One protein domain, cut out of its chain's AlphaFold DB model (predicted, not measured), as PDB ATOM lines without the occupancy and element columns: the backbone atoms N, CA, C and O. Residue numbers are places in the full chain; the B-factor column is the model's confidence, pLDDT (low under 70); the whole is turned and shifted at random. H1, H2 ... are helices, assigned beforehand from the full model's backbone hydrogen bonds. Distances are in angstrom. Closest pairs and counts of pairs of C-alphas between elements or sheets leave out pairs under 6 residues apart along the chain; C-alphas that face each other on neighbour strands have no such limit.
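AT A GLANCE: This is residues 230 to 317 of the 320 residues of an uncharacterized protein of Cobetia sp. cqz5-12 (UniProt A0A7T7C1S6). Five short helices pack into a rounded, compact ball: H3, H4 and H5 form a triangle and run to and fro, while H1 and H2 lie on the side away from H5. H2 crosses H3 with the part 257 to 261, H1 lies near H3 and H4, and the stretch 230 to 241 runs along the outside with no named element. The printed part has 88 residues with five named helices, in the order H1, H2, H3, H4, H5, and no named strand; the class is all helix. The radius of gyration of the C-alphas is 11.8 A, and the C-alphas span 30 by 28 by 21 A.

HOW THE PARTS SIT: Start at Tyr 230 and pass the unnamed stretch to reach H1, residues 242 to 248. Next comes H2, residues 255 to 267; the two only just touch, with 3 pairs of C-alphas within 8 A, the closest being those of Arg 248 and Met 261 at 6.7 A. H3, residues 272 to 284, is the hub, touching three other helices. H2 touches it with residues 257 to 261 alone: look at the C-alphas of Ala 257 and Leu 278, the closest, 5.2 A apart, at a steep tilt of 56 degrees, opposite ways. H4, residues 289 to 299, forms a helical hairpin with H3; the closest C-alphas are those of Leu 283 and Trp 289, 6.6 A apart. H5, residues 305 to 315, forms a second helical hairpin with H4, at a steep tilt of 38 degrees, where the C-alphas of Ala 293 and Trp 309 come closest at 5.7 A. H5 also touches H3, closest at the C-alphas of Ala 279 and Trp 312, 7.1 A apart. H1 and H2 are both apart from H5. In H1, H2, H3, H4 and H5 every O i to N i+4 pair is within hydrogen-bond range.

IN THESE COORDINATES: Find C-alpha 242 at (128.429, 85.538, 121.511), where H1 begins its 9.9 A. H2 covers 17.8 A, and H3, from C-alpha 272 at (111.068, 97.202, 137.262), covers 18.1 A. H4 measures 15.3 A and H5 15.2 A, ending at C-alpha 315 at (116.765, 86.545, 140.576).

THE WHOLE: The two C-alphas farthest apart, those of Ala 232 and Ala 255, are 31.3 A apart. The printed part has no cut; the link from H1 to H2 is short, and the other three are tight. The mean pLDDT of the printed part is 92.0, and no printed residue is under 70.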
ATOM      1  N   TYR A 230     128.758  90.206 145.307       93.25
ATOM      2  CA  TYR A 230     129.117  90.430 143.903       93.25
ATOM      3  C   TYR A 230     129.463  89.137 143.142       93.25
ATOM      4  O   TYR A 230     129.785  89.159 141.954       93.25
ATOM      5  N   GLY A 231     129.385  87.992 143.822       90.25
ATOM      6  CA  GLY A 231     129.815  86.701 143.305       90.25
ATOM      7  C   GLY A 231     131.335  86.598 143.143       90.25
ATOM      8  O   GLY A 231     132.090  87.539 143.372       90.25
ATOM      9  N   ALA A 232     131.798  85.415 142.738       88.94
ATOM     10  CA  ALA A 232     133.206  85.214 142.409       88.94
ATOM     11  C   ALA A 232     133.608  86.033 141.170       88.94
ATOM     12  O   ALA A 232     132.756  86.454 140.379       88.94
ATOM     13  N   ALA A 233     134.913  86.192 140.948       86.81
ATOM     14  CA  ALA A 233     135.411  86.782 139.713       86.81
ATOM     15  C   ALA A 233     134.882  86.016 138.484       86.81
ATOM     16  O   ALA A 233     134.825  84.781 138.465       86.81
ATOM     17  N   LEU A 234     134.461  86.764 137.466       87.81
ATOM     18  CA  LEU A 234     134.169  86.212 136.145       87.81
ATOM     19  C   LEU A 234     135.476  85.770 135.475       87.81
ATOM     20  O   LEU A 234     136.532  86.346 135.743       87.81
ATOM     21  N   ARG A 235     135.404  84.779 134.580       82.94
ATOM     22  CA  ARG A 235     136.531  84.467 133.689       82.94
ATOM     23  C   ARG A 235     136.863  85.688 132.829       82.94
ATOM     24  O   ARG A 235     135.960  86.432 132.448       82.94
ATOM     25  N   GLU A 236     138.137  85.851 132.481       73.56
ATOM     26  CA  GLU A 236     138.608  86.970 131.649       73.56
ATOM     27  C   GLU A 236     137.891  87.049 130.292       73.56
ATOM     28  O   GLU A 236     137.644  88.139 129.784       73.56
ATOM     29  N   ASP A 237     137.493  85.904 129.733       77.75
ATOM     30  CA  ASP A 237     136.812  85.785 128.443       77.75
ATOM     31  C   ASP A 237     135.281  85.731 128.537       77.75
ATOM     32  O   ASP A 237     134.620  85.670 127.505       77.75
ATOM     33  N   ALA A 238     134.690  85.800 129.736       76.12
ATOM     34  CA  ALA A 238     133.239  85.664 129.911       76.12
ATOM     35  C   ALA A 238     132.437  86.737 129.147       76.12
ATOM     36  O   ALA A 238     131.308  86.499 128.733       76.12
ATOM     37  N   ALA A 239     133.025  87.918 128.935       72.19
ATOM     38  CA  ALA A 239     132.410  88.997 128.163       72.19
ATOM     39  C   ALA A 239     132.535  88.823 126.633       72.19
ATOM     40  O   ALA A 239     131.855  89.535 125.895       72.19
ATOM     41  N   ASN A 240     133.373  87.891 126.162       78.56
ATOM     42  CA  ASN A 240     133.565  87.574 124.740       78.56
ATOM     43  C   ASN A 240     132.586  86.499 124.238       78.56
ATOM     44  O   ASN A 240     132.722  86.012 123.119       78.56
ATOM     45  N   ASP A 241     131.616  86.118 125.065       86.62
ATOM     46  CA  ASP A 241     130.569  85.173 124.708       86.62
ATOM     47  C   ASP A 241     129.582  85.794 123.693       86.62
ATOM     48  O   ASP A 241     129.012  86.868 123.922       86.62
ATOM     49  N   ASP A 242     129.352  85.107 122.570       92.00
ATOM     50  CA  ASP A 242     128.429  85.538 121.511       92.00
ATOM     51  C   ASP A 242     126.981  85.707 122.002       92.00
ATOM     52  O   ASP A 242     126.243  86.565 121.511       92.00
ATOM     53  N   ALA A 243     126.534  84.888 122.958       92.62
ATOM     54  CA  ALA A 243     125.215  85.017 123.561       92.62
ATOM     55  C   ALA A 243     125.125  86.286 124.412       92.62
ATOM     56  O   ALA A 243     124.123  86.995 124.314       92.62
ATOM     57  N   PHE A 244     126.175  86.620 125.170       95.31
ATOM     58  CA  PHE A 244     126.231  87.889 125.896       95.31
ATOM     59  C   PHE A 244     126.266  89.084 124.937       95.31
ATOM     60  O   PHE A 244     125.555  90.064 125.157       95.31
ATOM     61  N   ALA A 245     127.021  88.992 123.836       95.06
ATOM     62  CA  ALA A 245     127.051  90.021 122.797       95.06
ATOM     63  C   ALA A 245     125.667  90.257 122.169       95.06
ATOM     64  O   ALA A 245     125.204  91.394 122.097       95.06
ATOM     65  N   ARG A 246     124.955  89.187 121.800       96.00
ATOM     66  CA  ARG A 246     123.573  89.295 121.307       96.00
ATOM     67  C   ARG A 246     122.627  89.867 122.357       96.00
ATOM     68  O   ARG A 246     121.772  90.674 122.010       96.00
ATOM     69  N   TRP A 247     122.773  89.475 123.621       96.69
ATOM     70  CA  TRP A 247     121.933  89.980 124.704       96.69
ATOM     71  C   TRP A 247     122.140  91.470 124.952       96.69
ATOM     72  O   TRP A 247     121.163  92.207 124.924       96.69
ATOM     73  N   ARG A 248     123.387  91.942 125.088       95.56
ATOM     74  CA  ARG A 248     123.707  93.362 125.334       95.56
ATOM     75  C   ARG A 248     123.355  94.295 124.170       95.56
ATOM     76  O   ARG A 248     123.218  95.497 124.363       95.56
ATOM     77  N   GLU A 249     123.204  93.747 122.967       95.25
ATOM     78  CA  GLU A 249     122.804  94.480 121.759       95.25
ATOM     79  C   GLU A 249     121.299  94.380 121.462       95.25
ATOM     80  O   GLU A 249     120.829  94.991 120.502       95.25
ATOM     81  N   GLY A 250     120.537  93.608 122.248       96.56
ATOM     82  CA  GLY A 250     119.119  93.356 121.992       96.56
ATOM     83  C   GLY A 250     118.884  92.630 120.664       96.56
ATOM     84  O   GLY A 250     118.130  93.108 119.818       96.56
ATOM     85  N   ARG A 251     119.597  91.516 120.449       97.12
ATOM     86  CA  ARG A 251     119.540  90.655 119.250       97.12
ATOM     87  C   ARG A 251     119.437  89.168 119.611       97.12
ATOM     88  O   ARG A 251     120.074  88.312 118.993       97.12
ATOM     89  N   THR A 252     118.690  88.851 120.660       95.44
ATOM     90  CA  THR A 252     118.508  87.496 121.203       95.44
ATOM     91  C   THR A 252     117.430  86.690 120.483       95.44
ATOM     92  O   THR A 252     117.362  85.468 120.669       95.44
ATOM     93  N   GLY A 253     116.581  87.361 119.697       94.88
ATOM     94  CA  GLY A 253     115.402  86.781 119.058       94.88
ATOM     95  C   GLY A 253     114.158  86.773 119.954       94.88
ATOM     96  O   GLY A 253     113.090  86.383 119.489       94.88
ATOM     97  N   ASP A 254     114.271  87.198 121.214       95.81
ATOM     98  CA  ASP A 254     113.121  87.523 122.058       95.81
ATOM     99  C   ASP A 254     112.784  89.004 121.862       95.81
ATOM    100  O   ASP A 254     113.489  89.879 122.356       95.81
ATOM    101  N   ALA A 255     111.694  89.284 121.144       94.56
ATOM    102  CA  ALA A 255     111.297  90.647 120.792       94.56
ATOM    103  C   ALA A 255     111.094  91.560 122.015       94.56
ATOM    104  O   ALA A 255     111.373  92.759 121.934       94.56
ATOM    105  N   ARG A 256     110.631  91.005 123.143       93.50
ATOM    106  CA  ARG A 256     110.437  91.756 124.385       93.50
ATOM    107  C   ARG A 256     111.809  92.059 125.007       93.50
ATOM    108  O   ARG A 256     112.144  93.213 125.254       93.50
ATOM    109  N   ALA A 257     112.661  91.054 125.188       94.00
ATOM    110  CA  ALA A 257     113.997  91.274 125.754       94.00
ATOM    111  C   ALA A 257     114.836  92.232 124.886       94.00
ATOM    112  O   ALA A 257     115.488  93.140 125.400       94.00
ATOM    113  N   ASP A 258     114.762  92.071 123.567       95.62
ATOM    114  CA  ASP A 258     115.518  92.853 122.594       95.62
ATOM    115  C   ASP A 258     115.112  94.330 122.620       95.62
ATOM    116  O   ASP A 258     115.974  95.208 122.717       95.62
ATOM    117  N   LYS A 259     113.805  94.618 122.639       92.81
ATOM    118  CA  LYS A 259     113.300  95.991 122.756       92.81
ATOM    119  C   LYS A 259     113.640  96.604 124.117       92.81
ATOM    120  O   LYS A 259     114.077  97.753 124.164       92.81
ATOM    121  N   ALA A 260     113.486  95.858 125.213       92.88
ATOM    122  CA  ALA A 260     113.843  96.339 126.548       92.88
ATOM    123  C   ALA A 260     115.340  96.672 126.656       92.88
ATOM    124  O   ALA A 260     115.694  97.713 127.205       92.88
ATOM    125  N   MET A 261     116.223  95.847 126.083       96.12
ATOM    126  CA  MET A 261     117.659  96.129 126.066       96.12
ATOM    127  C   MET A 261     117.993  97.391 125.265       96.12
ATOM    128  O   MET A 261     118.784  98.221 125.710       96.12
ATOM    129  N   GLN A 262     117.383  97.558 124.091       93.06
ATOM    130  CA  GLN A 262     117.594  98.747 123.263       93.06
ATOM    131  C   GLN A 262     117.154 100.020 123.995       93.06
ATOM    132  O   GLN A 262     117.883 101.012 123.982       93.06
ATOM    133  N   VAL A 263     116.008  99.976 124.685       90.50
ATOM    134  CA  VAL A 263     115.546 101.073 125.548       90.50
ATOM    135  C   VAL A 263     116.543 101.321 126.678       90.50
ATOM    136  O   VAL A 263     116.972 102.454 126.847       90.50
ATOM    137  N   LEU A 264     116.988 100.286 127.397       92.81
ATOM    138  CA  LEU A 264     117.959 100.428 128.487       92.81
ATOM    139  C   LEU A 264     119.239 101.145 128.041       92.81
ATOM    140  O   LEU A 264     119.686 102.071 128.707       92.81
ATOM    141  N   VAL A 265     119.825 100.732 126.918       92.00
ATOM    142  CA  VAL A 265     121.075 101.319 126.410       92.00
ATOM    143  C   VAL A 265     120.874 102.772 125.971       92.00
ATOM    144  O   VAL A 265     121.752 103.613 126.170       92.00
ATOM    145  N   ARG A 266     119.723 103.076 125.369       88.19
ATOM    146  CA  ARG A 266     119.436 104.386 124.778       88.19
ATOM    147  C   ARG A 266     118.933 105.407 125.801       88.19
ATOM    148  O   ARG A 266     119.243 106.584 125.693       88.19
ATOM    149  N   GLU A 267     118.153 104.962 126.779       88.44
ATOM    150  CA  GLU A 267     117.464 105.818 127.754       88.44
ATOM    151  C   GLU A 267     118.089 105.757 129.148       88.44
ATOM    152  O   GLU A 267     117.847 106.635 129.971       88.44
ATOM    153  N   GLY A 268     118.915 104.745 129.422       89.19
ATOM    154  CA  GLY A 268     119.596 104.586 130.703       89.19
ATOM    155  C   GLY A 268     118.662 104.217 131.858       89.19
ATOM    156  O   GLY A 268     119.036 104.316 133.025       89.19
ATOM    157  N   TRP A 269     117.432 103.799 131.561       88.50
ATOM    158  CA  TRP A 269     116.448 103.421 132.564       88.50
ATOM    159  C   TRP A 269     115.424 102.422 132.014       88.50
ATOM    160  O   TRP A 269     115.079 102.441 130.836       88.50
ATOM    161  N   LEU A 270     114.906 101.564 132.898       87.69
ATOM    162  CA  LEU A 270     113.764 100.685 132.635       87.69
ATOM    163  C   LEU A 270     112.815 100.621 133.842       87.69
ATOM    164  O   LEU A 270     113.296 100.637 134.984       87.69
ATOM    165  N   PRO A 271     111.498 100.428 133.627       82.88
ATOM    166  CA  PRO A 271     110.584 100.007 134.683       82.88
ATOM    167  C   PRO A 271     111.018  98.667 135.286       82.88
ATOM    168  O   PRO A 271     111.574  97.813 134.593       82.88
ATOM    169  N   TRP A 272     110.703  98.441 136.563       82.38
ATOM    170  CA  TRP A 272     111.068  97.202 137.262       82.38
ATOM    171  C   TRP A 272     110.613  95.932 136.530       82.38
ATOM    172  O   TRP A 272     111.388  94.988 136.407       82.38
ATOM    173  N   SER A 273     109.390  95.918 135.992       83.19
ATOM    174  CA  SER A 273     108.862  94.765 135.252       83.19
ATOM    175  C   SER A 273     109.742  94.377 134.064       83.19
ATOM    176  O   SER A 273     109.947  93.190 133.822       83.19
ATOM    177  N   GLU A 274     110.293  95.364 133.354       88.06
ATOM    178  CA  GLU A 274     111.172  95.119 132.210       88.06
ATOM    179  C   GLU A 274     112.581  94.735 132.650       88.06
ATOM    180  O   GLU A 274     113.182  93.861 132.033       88.06
ATOM    181  N   ARG A 275     113.084  95.288 133.765       93.44
ATOM    182  CA  ARG A 275     114.338  94.821 134.382       93.44
ATOM    183  C   ARG A 275     114.250  93.341 134.757       93.44
ATOM    184  O   ARG A 275     115.122  92.565 134.376       93.44
ATOM    185  N   LYS A 276     113.171  92.944 135.447       91.69
ATOM    186  CA  LYS A 276     112.919  91.556 135.869       91.69
ATOM    187  C   LYS A 276     112.774  90.625 134.667       91.69
ATOM    188  O   LYS A 276     113.367  89.552 134.671       91.69
ATOM    189  N   TYR A 277     112.036  91.042 133.635       92.06
ATOM    190  CA  TYR A 277     111.897  90.265 132.400       92.06
ATOM    191  C   TYR A 277     113.247  90.067 131.702       92.06
ATOM    192  O   TYR A 277     113.621  88.940 131.391       92.06
ATOM    193  N   LEU A 278     114.003  91.150 131.503       95.69
ATOM    194  CA  LEU A 278     115.289  91.122 130.812       95.69
ATOM    195  C   LEU A 278     116.324  90.253 131.544       95.69
ATOM    196  O   LEU A 278     117.077  89.520 130.900       95.69
ATOM    197  N   ALA A 279     116.329  90.311 132.880       96.69
ATOM    198  CA  ALA A 279     117.152  89.452 133.723       96.69
ATOM    199  C   ALA A 279     116.702  87.985 133.672       96.69
ATOM    200  O   ALA A 279     117.531  87.105 133.463       96.69
ATOM    201  N   GLY A 280     115.399  87.710 133.788       95.69
ATOM    202  CA  GLY A 280     114.853  86.354 133.696       95.69
ATOM    203  C   GLY A 280     115.178  85.684 132.359       95.69
ATOM    204  O   GLY A 280     115.742  84.594 132.344       95.69
ATOM    205  N   ALA A 281     114.939  86.378 131.243       95.75
ATOM    206  CA  ALA A 281     115.229  85.876 129.899       95.75
ATOM    207  C   ALA A 281     116.725  85.566 129.680       95.75
ATOM    208  O   ALA A 281     117.069  84.641 128.941       95.75
ATOM    209  N   TRP A 282     117.625  86.323 130.320       96.75
ATOM    210  CA  TRP A 282     119.064  86.041 130.317       96.75
ATOM    211  C   TRP A 282     119.399  84.766 131.097       96.75
ATOM    212  O   TRP A 282     120.100  83.889 130.590       96.75
ATOM    213  N   LEU A 283     118.863  84.647 132.314       96.56
ATOM    214  CA  LEU A 283     119.131  83.532 133.224       96.56
ATOM    215  C   LEU A 283     118.562  82.207 132.700       96.56
ATOM    216  O   LEU A 283     119.246  81.188 132.748       96.56
ATOM    217  N   GLU A 284     117.355  82.219 132.128       94.50
ATOM    218  CA  GLU A 284     116.706  81.036 131.537       94.50
ATOM    219  C   GLU A 284     117.524  80.408 130.401       94.50
ATOM    220  O   GLU A 284     117.459  79.201 130.170       94.50
ATOM    221  N   ARG A 285     118.334  81.214 129.705       92.38
ATOM    222  CA  ARG A 285     119.224  80.755 128.629       92.38
ATOM    223  C   ARG A 285     120.607  80.325 129.133       92.38
ATOM    224  O   ARG A 285     121.497  80.094 128.321       92.38
ATOM    225  N   GLY A 286     120.790  80.213 130.451       91.88
ATOM    226  CA  GLY A 286     122.060  79.844 131.081       91.88
ATOM    227  C   GLY A 286     123.058  80.999 131.185       91.88
ATOM    228  O   GLY A 286     124.246  80.763 131.396       91.88
ATOM    229  N   GLY A 287     122.595  82.239 131.017       93.81
ATOM    230  CA  GLY A 287     123.425  83.423 131.147       93.81
ATOM    231  C   GLY A 287     123.930  83.636 132.575       93.81
ATOM    232  O   GLY A 287     123.207  83.435 133.550       93.81
ATOM    233  N   ASP A 288     125.176  84.087 132.714       95.12
ATOM    234  CA  ASP A 288     125.750  84.396 134.024       95.12
ATOM    235  C   ASP A 288     125.169  85.701 134.582       95.12
ATOM    236  O   ASP A 288     125.316  86.771 133.985       95.12
ATOM    237  N   TRP A 289     124.530  85.637 135.747       95.81
ATOM    238  CA  TRP A 289     123.892  86.790 136.387       95.81
ATOM    239  C   TRP A 289     124.850  87.962 136.634       95.81
ATOM    240  O   TRP A 289     124.433  89.117 136.581       95.81
ATOM    241  N   ARG A 290     126.147  87.694 136.842       95.88
ATOM    242  CA  ARG A 290     127.167  88.726 137.089       95.88
ATOM    243  C   ARG A 290     127.448  89.552 135.838       95.88
ATOM    244  O   ARG A 290     127.760  90.736 135.944       95.88
ATOM    245  N   LEU A 291     127.338  88.948 134.652       95.69
ATOM    246  CA  LEU A 291     127.437  89.675 133.382       95.69
ATOM    247  C   LEU A 291     126.239  90.609 133.206       95.69
ATOM    248  O   LEU A 291     126.413  91.767 132.827       95.69
ATOM    249  N   GLY A 292     125.047  90.125 133.554       96.25
ATOM    250  CA  GLY A 292     123.832  90.929 133.570       96.25
ATOM    251  C   GLY A 292     123.920  92.111 134.539       96.25
ATOM    252  O   GLY A 292     123.681  93.251 134.141       96.25
ATOM    253  N   ALA A 293     124.360  91.857 135.776       96.94
ATOM    254  CA  ALA A 293     124.556  92.879 136.802       96.94
ATOM    255  C   ALA A 293     125.562  93.956 136.368       96.94
ATOM    256  O   ALA A 293     125.256  95.144 136.445       96.94
ATOM    257  N   ARG A 294     126.722  93.557 135.825       95.81
ATOM    258  CA  ARG A 294     127.731  94.488 135.285       95.81
ATOM    259  C   ARG A 294     127.222  95.299 134.098       95.81
ATOM    260  O   ARG A 294     127.600  96.455 133.927       95.81
ATOM    261  N   TRP A 295     126.388  94.703 133.251       96.25
ATOM    262  CA  TRP A 295     125.791  95.436 132.140       96.25
ATOM    263  C   TRP A 295     124.786  96.481 132.634       96.25
ATOM    264  O   TRP A 295     124.793  97.614 132.164       96.25
ATOM    265  N   PHE A 296     123.982  96.138 133.641       97.00
ATOM    266  CA  PHE A 296     123.068  97.081 134.284       97.00
ATOM    267  C   PHE A 296     123.820  98.210 134.994       97.00
ATOM    268  O   PHE A 296     123.438  99.364 134.844       97.00
ATOM    269  N   GLU A 297     124.923  97.902 135.681       95.69
ATOM    270  CA  GLU A 297     125.844  98.893 136.257       95.69
ATOM    271  C   GLU A 297     126.380  99.878 135.214       95.69
ATOM    272  O   GLU A 297     126.499 101.070 135.483       95.69
ATOM    273  N   ARG A 298     126.660  99.400 133.998       93.56
ATOM    274  CA  ARG A 298     127.109 100.254 132.896       93.56
ATOM    275  C   ARG A 298     125.998 101.154 132.347       93.56
ATOM    276  O   ARG A 298     126.300 102.257 131.898       93.56
ATOM    277  N   CYS A 299     124.764 100.662 132.281       93.44
ATOM    278  CA  CYS A 299     123.688 101.324 131.540       93.44
ATOM    279  C   CYS A 299     122.764 102.188 132.401       93.44
ATOM    280  O   CYS A 299     122.232 103.170 131.896       93.44
ATOM    281  N   LEU A 300     122.523 101.823 133.661       94.00
ATOM    282  CA  LEU A 300     121.494 102.468 134.473       94.00
ATOM    283  C   LEU A 300     121.953 103.813 135.043       94.00
ATOM    284  O   LEU A 300     122.927 103.893 135.786       94.00
ATOM    285  N   LEU A 301     121.168 104.859 134.783       92.06
ATOM    286  CA  LEU A 301     121.320 106.184 135.391       92.06
ATOM    287  C   LEU A 301     120.957 106.185 136.881       92.06
ATOM    288  O   LEU A 301     121.442 107.024 137.634       92.06
ATOM    289  N   ASP A 302     120.106 105.249 137.307       92.81
ATOM    290  CA  ASP A 302     119.731 105.041 138.706       92.81
ATOM    291  C   ASP A 302     120.499 103.900 139.381       92.81
ATOM    292  O   ASP A 302     120.030 103.351 140.377       92.81
ATOM    293  N   TYR A 303     121.677 103.547 138.854       95.50
ATOM    294  CA  TYR A 303     122.488 102.467 139.399       95.50
ATOM    295  C   TYR A 303     122.870 102.696 140.869       95.50
ATOM    296  O   TYR A 303     123.473 103.693 141.253       95.50
ATOM    297  N   ASP A 304     122.575 101.684 141.673       94.75
ATOM    298  CA  ASP A 304     122.928 101.534 143.081       94.75
ATOM    299  C   ASP A 304     123.432 100.100 143.284       94.75
ATOM    300  O   ASP A 304     122.721  99.138 142.972       94.75
ATOM    301  N   ALA A 305     124.660  99.954 143.784       94.00
ATOM    302  CA  ALA A 305     125.321  98.658 143.897       94.00
ATOM    303  C   ALA A 305     124.586  97.692 144.838       94.00
ATOM    304  O   ALA A 305     124.511  96.500 144.546       94.00
ATOM    305  N   ALA A 306     124.008  98.185 145.939       91.50
ATOM    306  CA  ALA A 306     123.258  97.334 146.856       91.50
ATOM    307  C   ALA A 306     121.986  96.825 146.177       91.50
ATOM    308  O   ALA A 306     121.711  95.632 146.198       91.50
ATOM    309  N   ILE A 307     121.242  97.711 145.516       91.50
ATOM    310  CA  ILE A 307     119.980  97.341 144.869       91.50
ATOM    311  C   ILE A 307     120.225  96.402 143.688       91.50
ATOM    312  O   ILE A 307     119.706  95.293 143.669       91.50
ATOM    313  N   HIS A 308     121.032  96.807 142.708       94.81
ATOM    314  CA  HIS A 308     121.063  96.116 141.417       94.81
ATOM    315  C   HIS A 308     121.818  94.793 141.481       94.81
ATOM    316  O   HIS A 308     121.347  93.804 140.922       94.81
ATOM    317  N   TRP A 309     122.949  94.730 142.191       95.88
ATOM    318  CA  TRP A 309     123.612  93.443 142.410       95.88
ATOM    319  C   TRP A 309     122.761  92.519 143.279       95.88
ATOM    320  O   TRP A 309     122.709  91.324 143.004       95.88
ATOM    321  N   GLY A 310     122.051  93.068 144.270       92.75
ATOM    322  CA  GLY A 310     121.116  92.314 145.099       92.75
ATOM    323  C   GLY A 310     119.957  91.723 144.303       92.75
ATOM    324  O   GLY A 310     119.682  90.532 144.411       92.75
ATOM    325  N   GLU A 311     119.316  92.519 143.450       92.38
ATOM    326  CA  GLU A 311     118.222  92.079 142.582       92.38
ATOM    327  C   GLU A 311     118.683  90.989 141.608       92.38
ATOM    328  O   GLU A 311     118.037  89.948 141.506       92.38
ATOM    329  N   TRP A 312     119.828  91.171 140.943       96.62
ATOM    330  CA  TRP A 312     120.386  90.157 140.042       96.62
ATOM    331  C   TRP A 312     120.763  88.862 140.766       96.62
ATOM    332  O   TRP A 312     120.474  87.771 140.270       96.62
ATOM    333  N   ARG A 313     121.372  88.973 141.949       93.81
ATOM    334  CA  ARG A 313     121.716  87.837 142.806       93.81
ATOM    335  C   ARG A 313     120.467  87.066 143.241       93.81
ATOM    336  O   ARG A 313     120.434  85.842 143.117       93.81
ATOM    337  N   HIS A 314     119.442  87.784 143.694       91.62
ATOM    338  CA  HIS A 314     118.162  87.215 144.108       91.62
ATOM    339  C   HIS A 314     117.456  86.498 142.950       91.62
ATOM    340  O   HIS A 314     117.038  85.352 143.097       91.62
ATOM    341  N   LEU A 315     117.377  87.135 141.775       92.12
ATOM    342  CA  LEU A 315     116.765  86.545 140.576       92.12
ATOM    343  C   LEU A 315     117.513  85.302 140.080       92.12
ATOM    344  O   LEU A 315     116.894  84.395 139.529       92.12
ATOM    345  N   ALA A 316     118.823  85.234 140.308       93.50
ATOM    346  CA  ALA A 316     119.639  84.062 140.008       93.50
ATOM    347  C   ALA A 316     119.532  82.940 141.062       93.50
ATOM    348  O   ALA A 316     120.199  81.915 140.924       93.50
ATOM    349  N   GLY A 317     118.700  83.112 142.095       91.62
ATOM    350  CA  GLY A 317     118.426  82.100 143.117       91.62
ATOM    351  C   GLY A 317     119.463  82.022 144.238       91.62
ATOM    352  O   GLY A 317     119.496  81.026 144.957       91.62
TER     353      GLY A 317